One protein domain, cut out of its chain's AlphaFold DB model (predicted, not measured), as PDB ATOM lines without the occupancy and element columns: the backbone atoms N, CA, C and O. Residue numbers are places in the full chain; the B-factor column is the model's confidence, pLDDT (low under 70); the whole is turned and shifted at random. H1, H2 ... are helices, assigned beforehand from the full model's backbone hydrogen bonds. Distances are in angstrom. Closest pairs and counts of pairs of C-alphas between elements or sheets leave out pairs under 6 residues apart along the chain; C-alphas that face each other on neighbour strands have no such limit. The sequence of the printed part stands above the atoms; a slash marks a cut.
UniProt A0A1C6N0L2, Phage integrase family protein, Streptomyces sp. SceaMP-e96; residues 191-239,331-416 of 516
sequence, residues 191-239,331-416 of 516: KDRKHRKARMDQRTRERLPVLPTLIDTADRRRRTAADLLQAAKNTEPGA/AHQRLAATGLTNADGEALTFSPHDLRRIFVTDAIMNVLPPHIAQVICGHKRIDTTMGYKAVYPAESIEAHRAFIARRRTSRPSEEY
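This is residues 191 to 239 and 331 to 416 of the 516 residues of the protein "Phage integrase family protein" of Streptomyces sp. SceaMP-e96 (UniProt A0A1C6N0L2). A small knot of helices, H4 with H1, H5 and H6 around it, sits in the middle, and two long helical arms stick out from it to opposite ends: residues 219 to 239, mostly of H2, and residues 393 to 407 of H7, with the short H8 beyond the tip of the H7 arm. H3 and the loop of residues 337 to 351 lie to one side of the knot. The printed part has 135 residues with eight named helices, H1 to H8 in order along the chain, and no named strand, so the class is all helix. The whole is extended, with a radius of gyration of the C-alphas of 21.9 A, and spans 89 by 34 by 28 A, the arms making the length.

H1, residues 191 to 207, begins with C-alpha 191 at (97.255, 60.916, 106.868) and is 24.5 A long. H2, residues 211 to 234, is the longest at 34.5 A and ends with C-alpha 234 at (128.803, 81.203, 154.457). After the cut come H3, residues 331 to 336, and H4, residues 352 to 365, 20.3 A long. H5 is residues 370 to 377, H6 residues 382 to 388. H7, residues 393 to 409, is 24.6 A long. H8, residues 413 to 416, ends with C-alpha 416 at (120.242, 62.720, 78.504).

H4 is the hub, touching three helices, and the packing is mostly crossed, with one of four touching pairs at a shallow tilt. Residues 203 to 207 of H1 touch H4 about perpendicular, at 81 degrees; the closest C-alphas, of Thr 204 and Ile 358, are 5.9 A apart. H4 and H5 form a helical hairpin and touch at a shallow tilt of 31 degrees, opposite ways, closest at the C-alphas of Ile 364 and Pro 370, 6.2 A. H4 and H6 touch at a steep tilt of 69 degrees, only just short of about perpendicular, closest at the C-alphas of Arg 357 and Tyr 388, 5.0 A. H5 and H6 touch about perpendicular, at 75 degrees, closest at the C-alphas of Gln 374 and Thr 385, 5.5 A. H1 and H2 meet only through their link. H3 and H2 are only just apart, their closest C-alphas 8.1 A from each other. H6 and H7 are apart; H7 and H8 are close but not clearly touching. Every O i to N i+4 pair is within hydrogen-bond range in H1 to H7; H8 is too short for one.

The C-alphas farthest apart, of Gly 238 and Glu 414, are 89.9 A from each other. Residues 240 to 330 are not printed, and C-alphas 239 and 331 stand 30.7 A apart across this cut. The link from H3 to H4 is long, with 15 residues. Confidence is low, under 70, in residues 331 to 339; the mean pLDDT of the printed part is 82.7.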
ATOM      1  N   LYS A 191      97.414  59.452 106.850       84.56
ATOM      2  CA  LYS A 191      97.255  60.916 106.868       84.56
ATOM      3  C   LYS A 191      97.502  61.501 108.263       84.56
ATOM      4  O   LYS A 191      98.302  62.422 108.403       84.56
ATOM      5  N   ASP A 192      96.917  60.901 109.302       83.31
ATOM      6  CA  ASP A 192      97.082  61.343 110.695       83.31
ATOM      7  C   ASP A 192      98.543  61.253 111.157       83.31
ATOM      8  O   ASP A 192      99.064  62.175 111.788       83.31
ATOM      9  N   ARG A 193      99.237  60.162 110.799       85.69
ATOM     10  CA  ARG A 193     100.668  59.976 111.075       85.69
ATOM     11  C   ARG A 193     101.517  61.029 110.361       85.69
ATOM     12  O   ARG A 193     102.374  61.625 111.009       85.69
ATOM     13  N   LYS A 194     101.253  61.294 109.073       86.94
ATOM     14  CA  LYS A 194     101.956  62.324 108.284       86.94
ATOM     15  C   LYS A 194     101.754  63.719 108.878       86.94
ATOM     16  O   LYS A 194     102.729  64.415 109.133       86.94
ATOM     17  N   HIS A 195     100.513  64.095 109.190       86.06
ATOM     18  CA  HIS A 195     100.208  65.388 109.812       86.06
ATOM     19  C   HIS A 195     100.845  65.527 111.198       86.06
ATOM     20  O   HIS A 195     101.367  66.589 111.538       86.06
ATOM     21  N   ARG A 196     100.835  64.460 112.006       87.50
ATOM     22  CA  ARG A 196     101.508  64.460 113.308       87.50
ATOM     23  C   ARG A 196     103.015  64.653 113.148       87.50
ATOM     24  O   ARG A 196     103.558  65.514 113.830       87.50
ATOM     25  N   LYS A 197     103.672  63.924 112.236       88.19
ATOM     26  CA  LYS A 197     105.108  64.095 111.948       88.19
ATOM     27  C   LYS A 197     105.419  65.515 111.482       88.19
ATOM     28  O   LYS A 197     106.329  66.120 112.028       88.19
ATOM     29  N   ALA A 198     104.622  66.071 110.571       88.75
ATOM     30  CA  ALA A 198     104.801  67.441 110.091       88.75
ATOM     31  C   ALA A 198     104.738  68.470 111.234       88.75
ATOM     32  O   ALA A 198     105.641  69.291 111.360       88.75
ATOM     33  N   ARG A 199     103.736  68.379 112.125       89.00
ATOM     34  CA  ARG A 199     103.648  69.257 113.308       89.00
ATOM     35  C   ARG A 199     104.824  69.076 114.263       89.00
ATOM     36  O   ARG A 199     105.333  70.050 114.802       89.00
ATOM     37  N   MET A 200     105.238  67.832 114.500       89.31
ATOM     38  CA  MET A 200     106.374  67.535 115.374       89.31
ATOM     39  C   MET A 200     107.690  68.074 114.802       89.31
ATOM     40  O   MET A 200     108.519  68.557 115.564       89.31
ATOM     41  N   ASP A 201     107.878  68.003 113.486       90.56
ATOM     42  CA  ASP A 201     109.063  68.538 112.812       90.56
ATOM     43  C   ASP A 201     109.067  70.055 112.836       90.56
ATOM     44  O   ASP A 201     110.076  70.644 113.202       90.56
ATOM     45  N   GLN A 202     107.928  70.677 112.530       90.00
ATOM     46  CA  GLN A 202     107.779  72.125 112.592       90.00
ATOM     47  C   GLN A 202     108.114  72.661 113.989       90.00
ATOM     48  O   GLN A 202     108.942  73.558 114.123       90.00
ATOM     49  N   ARG A 203     107.585  72.022 115.043       90.50
ATOM     50  CA  ARG A 203     107.916  72.390 116.427       90.50
ATOM     51  C   ARG A 203     109.410  72.306 116.725       90.50
ATOM     52  O   ARG A 203     109.918  73.179 117.426       90.50
ATOM     53  N   THR A 204     110.095  71.266 116.244       91.31
ATOM     54  CA  THR A 204     111.548  71.131 116.418       91.31
ATOM     55  C   THR A 204     112.291  72.229 115.655       91.31
ATOM     56  O   THR A 204     113.157  72.871 116.239       91.31
ATOM     57  N   ARG A 205     111.929  72.489 114.391       90.25
ATOM     58  CA  ARG A 205     112.578  73.501 113.539       90.25
ATOM     59  C   ARG A 205     112.471  74.916 114.111       90.25
ATOM     60  O   ARG A 205     113.434  75.659 114.030       90.25
ATOM     61  N   GLU A 206     111.344  75.265 114.732       89.81
ATOM     62  CA  GLU A 206     111.149  76.566 115.400       89.81
ATOM     63  C   GLU A 206     111.986  76.725 116.678       89.81
ATOM     64  O   GLU A 206     112.312  77.839 117.073       89.81
ATOM     65  N   ARG A 207     112.301  75.618 117.361       89.06
ATOM     66  CA  ARG A 207     112.925  75.630 118.696       89.06
ATOM     67  C   ARG A 207     114.425  75.385 118.670       89.06
ATOM     68  O   ARG A 207     115.120  75.808 119.587       89.06
ATOM     69  N   LEU A 208     114.918  74.682 117.657       89.00
ATOM     70  CA  LEU A 208     116.333  74.349 117.534       89.00
ATOM     71  C   LEU A 208     117.227  75.606 117.418       89.00
ATOM     72  O   LEU A 208     118.208  75.666 118.152       89.00
ATOM     73  N   PRO A 209     116.872  76.659 116.645       88.06
ATOM     74  CA  PRO A 209     117.691  77.874 116.547       88.06
ATOM     75  C   PRO A 209     117.843  78.653 117.860       88.06
ATOM     76  O   PRO A 209     118.860  79.303 118.074       88.06
ATOM     77  N   VAL A 210     116.854  78.583 118.759       84.50
ATOM     78  CA  VAL A 210     116.884  79.292 120.055       84.50
ATOM     79  C   VAL A 210     117.534  78.470 121.178       84.50
ATOM     80  O   VAL A 210     117.602  78.924 122.323       84.50
ATOM     81  N   LEU A 211     118.008  77.256 120.874       83.81
ATOM     82  CA  LEU A 211     118.639  76.367 121.848       83.81
ATOM     83  C   LEU A 211     119.866  76.996 122.541       83.81
ATOM     84  O   LEU A 211     119.939  76.867 123.765       83.81
ATOM     85  N   PRO A 212     120.784  77.710 121.854       85.50
ATOM     86  CA  PRO A 212     121.927  78.343 122.520       85.50
ATOM     87  C   PRO A 212     121.502  79.349 123.594       85.50
ATOM     88  O   PRO A 212     122.006  79.311 124.715       85.50
ATOM     89  N   THR A 213     120.499  80.183 123.301       83.88
ATOM     90  CA  THR A 213     119.938  81.148 124.261       83.88
ATOM     91  C   THR A 213     119.321  80.448 125.467       83.88
ATOM     92  O   THR A 213     119.458  80.905 126.607       83.88
ATOM     93  N   LEU A 214     118.648  79.316 125.238       81.25
ATOM     94  CA  LEU A 214     118.094  78.507 126.317       81.25
ATOM     95  C   LEU A 214     119.196  77.920 127.212       81.25
ATOM     96  O   LEU A 214     119.059  77.956 128.437       81.25
ATOM     97  N   ILE A 215     120.276  77.405 126.618       83.25
ATOM     98  CA  ILE A 215     121.425  76.849 127.347       83.25
ATOM     99  C   ILE A 215     122.100  77.934 128.189       83.25
ATOM    100  O   ILE A 215     122.273  77.730 129.389       83.25
ATOM    101  N   ASP A 216     122.403  79.096 127.604       82.50
ATOM    102  CA  ASP A 216     123.021  80.215 128.325       82.50
ATOM    103  C   ASP A 216     122.148  80.681 129.498       82.50
ATOM    104  O   ASP A 216     122.611  80.826 130.630       82.50
ATOM    105  N   THR A 217     120.840  80.819 129.269       79.50
ATOM    106  CA  THR A 217     119.906  81.220 130.327       79.50
ATOM    107  C   THR A 217     119.841  80.184 131.451       79.50
ATOM    108  O   THR A 217     119.774  80.540 132.633       79.50
ATOM    109  N   ALA A 218     119.840  78.895 131.105       78.94
ATOM    110  CA  ALA A 218     119.834  77.813 132.080       78.94
ATOM    111  C   ALA A 218     121.139  77.774 132.889       78.94
ATOM    112  O   ALA A 218     121.082  77.645 134.114       78.94
ATOM    113  N   ASP A 219     122.292  77.932 132.237       80.75
ATOM    114  CA  ASP A 219     123.590  77.922 132.908       80.75
ATOM    115  C   ASP A 219     123.785  79.161 133.787       80.75
ATOM    116  O   ASP A 219     124.171  79.026 134.948       80.75
ATOM    117  N   ARG A 220     123.397  80.351 133.315       79.69
ATOM    118  CA  ARG A 220     123.399  81.578 134.124       79.69
ATOM    119  C   ARG A 220     122.579  81.401 135.396       79.69
ATOM    120  O   ARG A 220     123.070  81.654 136.489       79.69
ATOM    121  N   ARG A 221     121.353  80.878 135.277       74.81
ATOM    122  CA  ARG A 221     120.493  80.588 136.438       74.81
ATOM    123  C   ARG A 221     121.107  79.551 137.372       74.81
ATOM    124  O   ARG A 221     120.989  79.694 138.588       74.81
ATOM    125  N   ARG A 222     121.742  78.510 136.827       79.44
ATOM    126  CA  ARG A 222     122.446  77.492 137.614       79.44
ATOM    127  C   ARG A 222     123.583  78.121 138.420       79.44
ATOM    128  O   ARG A 222     123.663  77.838 139.612       79.44
ATOM    129  N   ARG A 223     124.406  78.969 137.792       80.19
ATOM    130  CA  ARG A 223     125.506  79.702 138.441       80.19
ATOM    131  C   ARG A 223     124.976  80.632 139.528       80.19
ATOM    132  O   ARG A 223     125.299  80.417 140.685       80.19
ATOM    133  N   THR A 224     124.026  81.515 139.209       76.12
ATOM    134  CA  THR A 224     123.413  82.424 140.196       76.12
ATOM    135  C   THR A 224     122.827  81.679 141.399       76.12
ATOM    136  O   THR A 224     122.988  82.104 142.538       76.12
ATOM    137  N   ALA A 225     122.153  80.546 141.179       73.06
ATOM    138  CA  ALA A 225     121.609  79.748 142.276       73.06
ATOM    139  C   ALA A 225     122.696  79.020 143.091       73.06
ATOM    140  O   ALA A 225     122.506  78.791 144.287       73.06
ATOM    141  N   ALA A 226     123.809  78.634 142.460       75.69
ATOM    142  CA  ALA A 226     124.963  78.064 143.146       75.69
ATOM    143  C   ALA A 226     125.669  79.122 144.003       75.69
ATOM    144  O   ALA A 226     125.909  78.864 145.182       75.69
ATOM    145  N   ASP A 227     125.888  80.317 143.454       80.94
ATOM    146  CA  ASP A 227     126.484  81.458 144.152       80.94
ATOM    147  C   ASP A 227     125.624  81.865 145.352       80.94
ATOM    148  O   ASP A 227     126.128  81.990 146.467       80.94
ATOM    149  N   LEU A 228     124.301  81.958 145.170       78.75
ATOM    150  CA  LEU A 228     123.364  82.271 146.249       78.75
ATOM    151  C   LEU A 228     123.319  81.178 147.325       78.75
ATOM    152  O   LEU A 228     123.234  81.493 148.512       78.75
ATOM    153  N   LEU A 229     123.401  79.893 146.952       77.56
ATOM    154  CA  LEU A 229     123.525  78.821 147.945       77.56
ATOM    155  C   LEU A 229     124.837  78.954 148.722       77.56
ATOM    156  O   LEU A 229     124.834  78.774 149.939       77.56
ATOM    157  N   GLN A 230     125.946  79.219 148.036       80.56
ATOM    158  CA  GLN A 230     127.252  79.328 148.670       80.56
ATOM    159  C   GLN A 230     127.306  80.529 149.619       80.56
ATOM    160  O   GLN A 230     127.714  80.375 150.768       80.56
ATOM    161  N   ALA A 231     126.781  81.681 149.196       80.12
ATOM    162  CA  ALA A 231     126.600  82.852 150.049       80.12
ATOM    163  C   ALA A 231     125.749  82.512 151.281       80.12
ATOM    164  O   ALA A 231     126.140  82.808 152.409       80.12
ATOM    165  N   ALA A 232     124.630  81.805 151.098       78.06
ATOM    166  CA  ALA A 232     123.763  81.390 152.199       78.06
ATOM    167  C   ALA A 232     124.426  80.390 153.162       78.06
ATOM    168  O   ALA A 232     124.100  80.388 154.346       78.06
ATOM    169  N   LYS A 233     125.333  79.531 152.682       77.75
ATOM    170  CA  LYS A 233     126.116  78.618 153.532       77.75
ATOM    171  C   LYS A 233     127.149  79.361 154.375       77.75
ATOM    172  O   LYS A 233     127.340  78.987 155.525       77.75
ATOM    173  N   ASN A 234     127.766  80.397 153.808       83.25
ATOM    174  CA  ASN A 234     128.803  81.203 154.457       83.25
ATOM    175  C   ASN A 234     128.235  82.299 155.382       83.25
ATOM    176  O   ASN A 234     128.988  82.961 156.083       83.25
ATOM    177  N   THR A 235     126.922  82.530 155.358       82.06
ATOM    178  CA  THR A 235     126.242  83.533 156.190       82.06
ATOM    179  C   THR A 235     125.874  82.916 157.538       82.06
ATOM    180  O   THR A 235     125.409  81.782 157.569       82.06
ATOM    181  N   GLU A 236     126.007  83.630 158.653       81.88
ATOM    182  CA  GLU A 236     125.548  83.142 159.966       81.88
ATOM    183  C   GLU A 236     124.009  83.024 160.050       81.88
ATOM    184  O   GLU A 236     123.291  83.746 159.349       81.88
ATOM    185  N   PRO A 237     123.437  82.111 160.862       79.62
ATOM    186  CA  PRO A 237     121.986  82.005 161.013       79.62
ATOM    187  C   PRO A 237     121.377  83.330 161.501       79.62
ATOM    188  O   PRO A 237     121.868  83.944 162.438       79.62
ATOM    189  N   GLY A 238     120.290  83.778 160.873       72.25
ATOM    190  CA  GLY A 238     119.611  85.048 161.169       72.25
ATOM    191  C   GLY A 238     120.161  86.266 160.411       72.25
ATOM    192  O   GLY A 238     119.446  87.265 160.256       72.25
ATOM    193  N   ALA A 239     121.383  86.181 159.873       79.19
ATOM    194  CA  ALA A 239     121.998  87.260 159.106       79.19
ATOM    195  C   ALA A 239     121.464  87.335 157.661       79.19
ATOM    196  O   ALA A 239     120.914  86.371 157.115       79.19
ATOM    197  N   ALA A 331     109.146  73.642 135.235       48.59
ATOM    198  CA  ALA A 331     110.106  73.846 134.150       48.59
ATOM    199  C   ALA A 331     109.501  74.705 133.024       48.59
ATOM    200  O   ALA A 331     110.094  75.699 132.613       48.59
ATOM    201  N   HIS A 332     108.274  74.392 132.595       53.34
ATOM    202  CA  HIS A 332     107.564  75.137 131.556       53.34
ATOM    203  C   HIS A 332     107.347  76.621 131.907       53.34
ATOM    204  O   HIS A 332     107.647  77.503 131.104       53.34
ATOM    205  N   GLN A 333     106.888  76.909 133.129       49.88
ATOM    206  CA  GLN A 333     106.687  78.276 133.628       49.88
ATOM    207  C   GLN A 333     108.003  79.059 133.746       49.88
ATOM    208  O   GLN A 333     108.039  80.260 133.488       49.88
ATOM    209  N   ARG A 334     109.105  78.388 134.101       55.34
ATOM    210  CA  ARG A 334     110.434  79.014 134.200       55.34
ATOM    211  C   ARG A 334     111.048  79.305 132.833       55.34
ATOM    212  O   ARG A 334     111.786  80.284 132.711       55.34
ATOM    213  N   LEU A 335     110.751  78.482 131.828       58.97
ATOM    214  CA  LEU A 335     111.105  78.730 130.430       58.97
ATOM    215  C   LEU A 335     110.253  79.845 129.810       58.97
ATOM    216  O   LEU A 335     110.787  80.658 129.075       58.97
ATOM    217  N   ALA A 336     108.970  79.974 130.157       57.59
ATOM    218  CA  ALA A 336     108.146  81.089 129.676       57.59
ATOM    219  C   ALA A 336     108.709  82.471 130.080       57.59
ATOM    220  O   ALA A 336     108.573  83.445 129.347       57.59
ATOM    221  N   ALA A 337     109.407  82.552 131.220       58.75
ATOM    222  CA  ALA A 337     110.057  83.776 131.689       58.75
ATOM    223  C   ALA A 337     111.306  84.193 130.883       58.75
ATOM    224  O   ALA A 337     111.895  85.221 131.203       58.75
ATOM    225  N   THR A 338     111.755  83.407 129.895       66.12
ATOM    226  CA  THR A 338     112.905  83.768 129.047       66.12
ATOM    227  C   THR A 338     112.519  84.646 127.856       66.12
ATOM    228  O   THR A 338     113.409  85.112 127.159       66.12
ATOM    229  N   GLY A 339     111.219  84.865 127.608       69.88
ATOM    230  CA  GLY A 339     110.742  85.730 126.521       69.88
ATOM    231  C   GLY A 339     111.082  85.225 125.115       69.88
ATOM    232  O   GLY A 339     111.051  86.004 124.172       69.88
ATOM    233  N   LEU A 340     111.431  83.941 124.965       78.25
ATOM    234  CA  LEU A 340     111.784  83.368 123.666       78.25
ATOM    235  C   LEU A 340     110.556  83.329 122.759       78.25
ATOM    236  O   LEU A 340     109.530  82.758 123.139       78.25
ATOM    237  N   THR A 341     110.688  83.873 121.555       79.94
ATOM    238  CA  THR A 341     109.640  83.881 120.532       79.94
ATOM    239  C   THR A 341     110.046  83.071 119.304       79.94
ATOM    240  O   THR A 341     111.229  82.817 119.075       79.94
ATOM    241  N   ASN A 342     109.061  82.634 118.520       77.31
ATOM    242  CA  ASN A 342     109.294  82.114 117.175       77.31
ATOM    243  C   ASN A 342     109.540  83.274 116.186       77.31
ATOM    244  O   ASN A 342     109.572  84.445 116.573       77.31
ATOM    245  N   ALA A 343     109.714  82.937 114.904       74.75
ATOM    246  CA  ALA A 343     109.902  83.912 113.828       74.75
ATOM    247  C   ALA A 343     108.708  84.873 113.658       74.75
ATOM    248  O   ALA A 343     108.897  85.996 113.203       74.75
ATOM    249  N   ASP A 344     107.511  84.455 114.076       78.75
ATOM    250  CA  ASP A 344     106.272  85.235 114.006       78.75
ATOM    251  C   ASP A 344     106.026  86.084 115.273       78.75
ATOM    252  O   ASP A 344     104.997  86.744 115.400       78.75
ATOM    253  N   GLY A 345     106.960  86.080 116.236       77.12
ATOM    254  CA  GLY A 345     106.852  86.834 117.490       77.12
ATOM    255  C   GLY A 345     106.006  86.164 118.584       77.12
ATOM    256  O   GLY A 345     105.802  86.743 119.650       77.12
ATOM    257  N   GLU A 346     105.537  84.933 118.376       80.00
ATOM    258  CA  GLU A 346     104.760  84.179 119.360       80.00
ATOM    259  C   GLU A 346     105.656  83.492 120.397       80.00
ATOM    260  O   GLU A 346     106.693  82.913 120.069       80.00
ATOM    261  N   ALA A 347     105.227  83.482 121.662       80.56
ATOM    262  CA  ALA A 347     105.993  82.885 122.755       80.56
ATOM    263  C   ALA A 347     106.190  81.365 122.588       80.56
ATOM    264  O   ALA A 347     105.239  80.583 122.470       80.56
ATOM    265  N   LEU A 348     107.445  80.918 122.664       82.50
ATOM    266  CA  LEU A 348     107.805  79.514 122.523       82.50
ATOM    267  C   LEU A 348     107.553  78.720 123.805       82.50
ATOM    268  O   LEU A 348     108.063  78.996 124.888       82.50
ATOM    269  N   THR A 349     106.807  77.634 123.634       80.19
ATOM    270  CA  THR A 349     106.492  76.655 124.674       80.19
ATOM    271  C   THR A 349     107.333  75.393 124.499       80.19
ATOM    272  O   THR A 349     107.309  74.774 123.431       80.19
ATOM    273  N   PHE A 350     108.041  74.969 125.551       78.31
ATOM    274  CA  PHE A 350     108.855  73.746 125.546       78.31
ATOM    275  C   PHE A 350     108.244  72.661 126.432       78.31
ATOM    276  O   PHE A 350     107.934  72.898 127.600       78.31
ATOM    277  N   SER A 351     108.105  71.457 125.881       78.06
ATOM    278  CA  SER A 351     107.865  70.230 126.638       78.06
ATOM    279  C   SER A 351     109.166  69.429 126.787       78.06
ATOM    280  O   SER A 351     110.056  69.545 125.939       78.06
ATOM    281  N   PRO A 352     109.284  68.543 127.795       78.56
ATOM    282  CA  PRO A 352     110.430  67.635 127.902       78.56
ATOM    283  C   PRO A 352     110.662  66.794 126.636       78.56
ATOM    284  O   PRO A 352     111.796  66.489 126.272       78.56
ATOM    285  N   HIS A 353     109.584  66.450 125.926       82.88
ATOM    286  CA  HIS A 353     109.672  65.687 124.687       82.88
ATOM    287  C   HIS A 353     110.239  66.521 123.525       82.88
ATOM    288  O   HIS A 353     110.893  65.959 122.645       82.88
ATOM    289  N   ASP A 354     110.030  67.842 123.508       86.31
ATOM    290  CA  ASP A 354     110.641  68.720 122.501       86.31
ATOM    291  C   ASP A 354     112.174  68.711 122.649       86.31
ATOM    292  O   ASP A 354     112.875  68.544 121.656       86.31
ATOM    293  N   LEU A 355     112.700  68.762 123.882       86.94
ATOM    294  CA  LEU A 355     114.148  68.712 124.151       86.94
ATOM    295  C   LEU A 355     114.794  67.419 123.636       86.94
ATOM    296  O   LEU A 355     115.844  67.455 123.002       86.94
ATOM    297  N   ARG A 356     114.131  66.273 123.836       89.00
ATOM    298  CA  ARG A 356     114.613  64.981 123.327       89.00
ATOM    299  C   ARG A 356     114.639  64.935 121.794       89.00
ATOM    300  O   ARG A 356     115.532  64.324 121.218       89.00
ATOM    301  N   ARG A 357     113.678  65.578 121.119       91.88
ATOM    302  CA  ARG A 357     113.661  65.683 119.646       91.88
ATOM    303  C   ARG A 357     114.735  66.630 119.124       91.88
ATOM    304  O   ARG A 357     115.341  66.322 118.101       91.88
ATOM    305  N   ILE A 358     114.955  67.750 119.812       91.00
ATOM    306  CA  ILE A 358     116.017  68.708 119.489       91.00
ATOM    307  C   ILE A 358     117.373  68.013 119.584       91.00
ATOM    308  O   ILE A 358     118.093  68.019 118.598       91.00
ATOM    309  N   PHE A 359     117.652  67.314 120.691       91.25
ATOM    310  CA  PHE A 359     118.886  66.544 120.863       91.25
ATOM    311  C   PHE A 359     119.130  65.556 119.715       91.25
ATOM    312  O   PHE A 359     120.185  65.582 119.099       91.25
ATOM    313  N   VAL A 360     118.147  64.706 119.385       92.38
ATOM    314  CA  VAL A 360     118.308  63.717 118.302       92.38
ATOM    315  C   VAL A 360     118.522  64.390 116.949       92.38
ATOM    316  O   VAL A 360     119.319  63.912 116.147       92.38
ATOM    317  N   THR A 361     117.793  65.473 116.679       92.75
ATOM    318  CA  THR A 361     117.926  66.213 115.420       92.75
ATOM    319  C   THR A 361     119.315  66.827 115.318       92.75
ATOM    320  O   THR A 361     120.012  66.551 114.351       92.75
ATOM    321  N   ASP A 362     119.732  67.587 116.327       91.12
ATOM    322  CA  ASP A 362     121.028  68.261 116.370       91.12
ATOM    323  C   ASP A 362     122.196  67.268 116.313       91.12
ATOM    324  O   ASP A 362     123.101  67.426 115.500       91.12
ATOM    325  N   ALA A 363     122.136  66.177 117.078       91.12
ATOM    326  CA  ALA A 363     123.187  65.166 117.079       91.12
ATOM    327  C   ALA A 363     123.364  64.514 115.698       91.12
ATOM    328  O   ALA A 363     124.483  64.408 115.207       91.12
ATOM    329  N   ILE A 364     122.268  64.108 115.042       90.19
ATOM    330  CA  ILE A 364     122.342  63.482 113.711       90.19
ATOM    331  C   ILE A 364     122.798  64.489 112.649       90.19
ATOM    332  O   ILE A 364     123.525  64.117 111.730       90.19
ATOM    333  N   MET A 365     122.379  65.753 112.757       86.88
ATOM    334  CA  MET A 365     122.829  66.813 111.849       86.88
ATOM    335  C   MET A 365     124.324  67.107 112.011       86.88
ATOM    336  O   MET A 365     125.001  67.344 111.016       86.88
ATOM    337  N   ASN A 366     124.857  66.988 113.228       86.69
ATOM    338  CA  ASN A 366     126.282  67.109 113.536       86.69
ATOM    339  C   ASN A 366     127.021  65.757 113.459       86.69
ATOM    340  O   ASN A 366     127.900  65.460 114.264       86.69
ATOM    341  N   VAL A 367     126.678  64.947 112.449       88.31
ATOM    342  CA  VAL A 367     127.411  63.735 112.026       88.31
ATOM    343  C   VAL A 367     127.350  62.560 113.018       88.31
ATOM    344  O   VAL A 367     128.033  61.557 112.824       88.31
ATOM    345  N   LEU A 368     126.481  62.583 114.037       92.00
ATOM    346  CA  LEU A 368     126.263  61.391 114.860       92.00
ATOM    347  C   LEU A 368     125.479  60.327 114.066       92.00
ATOM    348  O   LEU A 368     124.334  60.577 113.669       92.00
ATOM    349  N   PRO A 369     126.016  59.105 113.879       91.56
ATOM    350  CA  PRO A 369     125.281  58.041 113.214       91.56
ATOM    351  C   PRO A 369     123.952  57.732 113.931       91.56
ATOM    352  O   PRO A 369     123.926  57.612 115.162       91.56
ATOM    353  N   PRO A 370     122.839  57.528 113.198       89.81
ATOM    354  CA  PRO A 370     121.520  57.328 113.807       89.81
ATOM    355  C   PRO A 370     121.426  56.159 114.798       89.81
ATOM    356  O   PRO A 370     120.648  56.224 115.751       89.81
ATOM    357  N   HIS A 371     122.217  55.099 114.607       88.94
ATOM    358  CA  HIS A 371     122.259  53.958 115.526       88.94
ATOM    359  C   HIS A 371     122.955  54.301 116.858       88.94
ATOM    360  O   HIS A 371     122.559  53.784 117.897       88.94
ATOM    361  N   ILE A 372     123.913  55.234 116.878       91.69
ATOM    362  CA  ILE A 372     124.515  55.722 118.131       91.69
ATOM    363  C   ILE A 372     123.517  56.621 118.866       91.69
ATOM    364  O   ILE A 372     123.268  56.435 120.057       91.69
ATOM    365  N   ALA A 373     122.849  57.528 118.143       89.56
ATOM    366  CA  ALA A 373     121.766  58.340 118.702       89.56
ATOM    367  C   ALA A 373     120.636  57.470 119.296       89.56
ATOM    368  O   ALA A 373     120.047  57.819 120.321       89.56
ATOM    369  N   GLN A 374     120.351  56.317 118.676       90.19
ATOM    370  CA  GLN A 374     119.404  55.324 119.183       90.19
ATOM    371  C   GLN A 374     119.828  54.765 120.544       90.19
ATOM    372  O   GLN A 374     118.990  54.728 121.448       90.19
ATOM    373  N   VAL A 375     121.093  54.357 120.684       91.62
ATOM    374  CA  VAL A 375     121.647  53.824 121.938       91.62
ATOM    375  C   VAL A 375     121.590  54.882 123.038       91.62
ATOM    376  O   VAL A 375     121.047  54.605 124.104       91.62
ATOM    377  N   ILE A 376     122.025  56.118 122.758       89.38
ATOM    378  CA  ILE A 376     121.979  57.226 123.730       89.38
ATOM    379  C   ILE A 376     120.544  57.496 124.200       89.38
ATOM    380  O   ILE A 376     120.291  57.732 125.380       89.38
ATOM    381  N   CYS A 377     119.575  57.440 123.285       86.50
ATOM    382  CA  CYS A 377     118.171  57.634 123.633       86.50
ATOM    383  C   CYS A 377     117.523  56.403 124.289       86.50
ATOM    384  O   CYS A 377     116.384  56.504 124.754       86.50
ATOM    385  N   GLY A 378     118.171  55.236 124.298       89.38
ATOM    386  CA  GLY A 378     117.568  53.984 124.760       89.38
ATOM    387  C   GLY A 378     116.358  53.556 123.919       89.38
ATOM    388  O   GLY A 378     115.381  53.021 124.442       89.38
ATOM    389  N   HIS A 379     116.356  53.852 122.617       88.62
ATOM    390  CA  HIS A 379     115.269  53.441 121.729       88.62
ATOM    391  C   HIS A 379     115.437  51.976 121.302       88.62
ATOM    392  O   HIS A 379     116.457  51.598 120.733       88.62
ATOM    393  N   LYS A 380     114.386  51.163 121.478       88.50
ATOM    394  CA  LYS A 380     114.386  49.750 121.054       88.50
ATOM    395  C   LYS A 380     114.565  49.560 119.541       88.50
ATOM    396  O   LYS A 380     115.111  48.553 119.117       88.50
ATOM    397  N   ARG A 381     114.072  50.499 118.723       87.69
ATOM    398  CA  ARG A 381     114.108  50.419 117.250       87.69
ATOM    399  C   ARG A 381     114.610  51.722 116.645       87.69
ATOM    400  O   ARG A 381     114.167  52.792 117.073       87.69
ATOM    401  N   ILE A 382     115.426  51.623 115.596       90.62
ATOM    402  CA  ILE A 382     115.977  52.776 114.868       90.62
ATOM    403  C   ILE A 382     114.891  53.690 114.288       90.62
ATOM    404  O   ILE A 382     115.024  54.910 114.356       90.62
ATOM    405  N   ASP A 383     113.758  53.132 113.843       87.75
ATOM    406  CA  ASP A 383     112.593  53.898 113.376       87.75
ATOM    407  C   ASP A 383     112.107  54.920 114.406       87.75
ATOM    408  O   ASP A 383     111.615  55.994 114.057       87.75
ATOM    409  N   THR A 384     112.242  54.590 115.694       87.69
ATOM    410  CA  THR A 384     111.864  55.501 116.776       87.69
ATOM    411  C   THR A 384     112.793  56.708 116.771       87.69
ATOM    412  O   THR A 384     112.317  57.837 116.771       87.69
ATOM    413  N   THR A 385     114.105  56.491 116.670       89.44
ATOM    414  CA  THR A 385     115.112  57.559 116.562       89.44
ATOM    415  C   THR A 385     114.916  58.398 115.304       89.44
ATOM    416  O   THR A 385     114.863  59.624 115.383       89.44
ATOM    417  N   MET A 386     114.701  57.759 114.155       89.31
ATOM    418  CA  MET A 386     114.435  58.465 112.898       89.31
ATOM    419  C   MET A 386     113.119  59.255 112.942       89.31
ATOM    420  O   MET A 386     113.017  60.330 112.358       89.31
ATOM    421  N   GLY A 387     112.124  58.792 113.705       85.94
ATOM    422  CA  GLY A 387     110.902  59.547 113.985       85.94
ATOM    423  C   GLY A 387     111.122  60.795 114.852       85.94
ATOM    424  O   GLY A 387     110.306  61.729 114.807       85.94
ATOM    425  N   TYR A 388     112.202  60.833 115.639       85.19
ATOM    426  CA  TYR A 388     112.603  61.985 116.451       85.19
ATOM    427  C   TYR A 388     113.343  63.048 115.639       85.19
ATOM    428  O   TYR A 388     113.099  64.229 115.888       85.19
ATOM    429  N   LYS A 389     114.153  62.643 114.652       89.31
ATOM    430  CA  LYS A 389     114.838  63.562 113.735       89.31
ATOM    431  C   LYS A 389     113.818  64.402 112.958       89.31
ATOM    432  O   LYS A 389     112.937  63.861 112.273       89.31
ATOM    433  N   ALA A 390     113.923  65.724 113.053       87.06
ATOM    434  CA  ALA A 390     113.199  66.609 112.153       87.06
ATOM    435  C   ALA A 390     113.767  66.466 110.737       87.06
ATOM    436  O   ALA A 390     114.978  66.470 110.549       87.06
ATOM    437  N   VAL A 391     112.895  66.312 109.743       82.19
ATOM    438  CA  VAL A 391     113.317  66.349 108.336       82.19
ATOM    439  C   VAL A 391     113.421  67.812 107.934       82.19
ATOM    440  O   VAL A 391     112.515  68.568 108.271       82.19
ATOM    441  N   TYR A 392     114.448  68.238 107.208       81.31
ATOM    442  CA  TYR A 392     114.496  69.586 106.630       81.31
ATOM    443  C   TYR A 392     114.166  69.545 105.127       81.31
ATOM    444  O   TYR A 392     114.486  68.558 104.457       81.31
ATOM    445  N   PRO A 393     113.505  70.582 104.564       79.06
ATOM    446  CA  PRO A 393     113.229  70.630 103.127       79.06
ATOM    447  C   PRO A 393     114.493  70.498 102.268       79.06
ATOM    448  O   PRO A 393     114.482  69.734 101.307       79.06
ATOM    449  N   ALA A 394     115.585  71.165 102.658       81.81
ATOM    450  CA  ALA A 394     116.875  71.089 101.971       81.81
ATOM    451  C   ALA A 394     117.399  69.646 101.882       81.81
ATOM    452  O   ALA A 394     117.636  69.164 100.779       81.81
ATOM    453  N   GLU A 395     117.433  68.909 103.002       81.19
ATOM    454  CA  GLU A 395     117.840  67.491 103.020       81.19
ATOM    455  C   GLU A 395     117.014  66.632 102.055       81.19
ATOM    456  O   GLU A 395     117.543  65.753 101.380       81.19
ATOM    457  N   SER A 396     115.701  66.875 101.977       81.94
ATOM    458  CA  SER A 396     114.818  66.109 101.089       81.94
ATOM    459  C   SER A 396     115.092  66.420  99.615       81.94
ATOM    460  O   SER A 396     115.109  65.511  98.783       81.94
ATOM    461  N   ILE A 397     115.328  67.695  99.295       83.88
ATOM    462  CA  ILE A 397     115.669  68.155  97.943       83.88
ATOM    463  C   ILE A 397     117.025  67.583  97.521       83.88
ATOM    464  O   ILE A 397     117.149  67.044  96.423       83.88
ATOM    465  N   GLU A 398     118.029  67.659  98.387       87.25
ATOM    466  CA  GLU A 398     119.377  67.152  98.129       87.25
ATOM    467  C   GLU A 398     119.396  65.633  97.988       87.25
ATOM    468  O   GLU A 398     119.952  65.117  97.019       87.25
ATOM    469  N   ALA A 399     118.715  64.904  98.879       83.62
ATOM    470  CA  ALA A 399     118.582  63.456  98.768       83.62
ATOM    471  C   ALA A 399     117.904  63.049  97.452       83.62
ATOM    472  O   ALA A 399     118.347  62.101  96.796       83.62
ATOM    473  N   HIS A 400     116.865  63.782  97.031       87.12
ATOM    474  CA  HIS A 400     116.210  63.553  95.747       87.12
ATOM    475  C   HIS A 400     117.147  63.843  94.569       87.12
ATOM    476  O   HIS A 400     117.280  63.006  93.678       87.12
ATOM    477  N   ARG A 401     117.856  64.978  94.579       90.94
ATOM    478  CA  ARG A 401     118.851  65.320  93.548       90.94
ATOM    479  C   ARG A 401     119.941  64.256  93.443       90.94
ATOM    480  O   ARG A 401     120.232  63.806  92.340       90.94
ATOM    481  N   ALA A 402     120.482  63.796  94.570       90.38
ATOM    482  CA  ALA A 402     121.488  62.739  94.613       90.38
ATOM    483  C   ALA A 402     120.941  61.399  94.094       90.38
ATOM    484  O   ALA A 402     121.631  60.675  93.379       90.38
ATOM    485  N   PHE A 403     119.688  61.067  94.415       89.44
ATOM    486  CA  PHE A 403     119.009  59.896  93.862       89.44
ATOM    487  C   PHE A 403     118.863  59.979  92.337       89.44
ATOM    488  O   PHE A 403     119.209  59.022  91.644       89.44
ATOM    489  N   ILE A 404     118.402  61.119  91.809       88.31
ATOM    490  CA  ILE A 404     118.285  61.343  90.363       88.31
ATOM    491  C   ILE A 404     119.660  61.280  89.693       88.31
ATOM    492  O   ILE A 404     119.791  60.619  88.666       88.31
ATOM    493  N   ALA A 405     120.687  61.895  90.282       88.00
ATOM    494  CA  ALA A 405     122.052  61.862  89.765       88.00
ATOM    495  C   ALA A 405     122.586  60.426  89.648       88.00
ATOM    496  O   ALA A 405     123.012  60.031  88.567       88.00
ATOM    497  N   ARG A 406     122.456  59.605  90.704       90.00
ATOM    498  CA  ARG A 406     122.850  58.183  90.670       90.00
ATOM    499  C   ARG A 406     122.131  57.403  89.573       90.00
ATOM    500  O   ARG A 406     122.742  56.584  88.896       90.00
ATOM    501  N   ARG A 407     120.833  57.660  89.370       85.12
ATOM    502  CA  ARG A 407     120.084  57.014  88.282       85.12
ATOM    503  C   ARG A 407     120.549  57.477  86.909       85.12
ATOM    504  O   ARG A 407     120.629  56.644  86.013       85.12
ATOM    505  N   ARG A 408     120.878  58.760  86.739       85.56
ATOM    506  CA  ARG A 408     121.430  59.270  85.477       85.56
ATOM    507  C   ARG A 408     122.740  58.577  85.109       85.56
ATOM    508  O   ARG A 408     122.897  58.222  83.953       85.56
ATOM    509  N   THR A 409     123.607  58.291  86.083       84.19
ATOM    510  CA  THR A 409     124.852  57.529  85.862       84.19
ATOM    511  C   THR A 409     124.602  56.100  85.368       84.19
ATOM    512  O   THR A 409     125.423  55.554  84.646       84.19
ATOM    513  N   SER A 410     123.477  55.485  85.747       84.00
ATOM    514  CA  SER A 410     123.152  54.101  85.368       84.00
ATOM    515  C   SER A 410     122.520  53.936  83.981       84.00
ATOM    516  O   SER A 410     122.320  52.803  83.552       84.00
ATOM    517  N   ARG A 411     122.159  55.027  83.291       81.88
ATOM    518  CA  ARG A 411     121.572  54.958  81.942       81.88
ATOM    519  C   ARG A 411     122.572  55.450  80.895       81.88
ATOM    520  O   ARG A 411     123.435  56.257  81.244       81.88
ATOM    521  N   PRO A 412     122.450  55.009  79.629       83.69
ATOM    522  CA  PRO A 412     123.273  55.528  78.544       83.69
ATOM    523  C   PRO A 412     123.222  57.058  78.514       83.69
ATOM    524  O   PRO A 412     122.142  57.651  78.572       83.69
ATOM    525  N   SER A 413     124.389  57.698  78.447       73.12
ATOM    526  CA  SER A 413     124.514  59.163  78.464       73.12
ATOM    527  C   SER A 413     123.767  59.828  77.305       73.12
ATOM    528  O   SER A 413     123.267  60.940  77.463       73.12
ATOM    529  N   GLU A 414     123.625  59.122  76.181       75.69
ATOM    530  CA  GLU A 414     122.876  59.552  74.996       75.69
ATOM    531  C   GLU A 414     121.409  59.878  75.296       75.69
ATOM    532  O   GLU A 414     120.860  60.812  74.720       75.69
ATOM    533  N   GLU A 415     120.784  59.196  76.259       76.25
ATOM    534  CA  GLU A 415     119.391  59.459  76.643       76.25
ATOM    535  C   GLU A 415     119.181  60.816  77.331       76.25
ATOM    536  O   GLU A 415     118.051  61.290  77.456       76.25
ATOM    537  N   TYR A 416     120.259  61.425  77.825       71.62
ATOM    538  CA  TYR A 416     120.242  62.720  78.504       71.62
ATOM    539  C   TYR A 416     120.973  63.807  77.715       71.62
ATOM    540  O   TYR A 416     121.188  64.902  78.243       71.62
TER     541      TYR A 416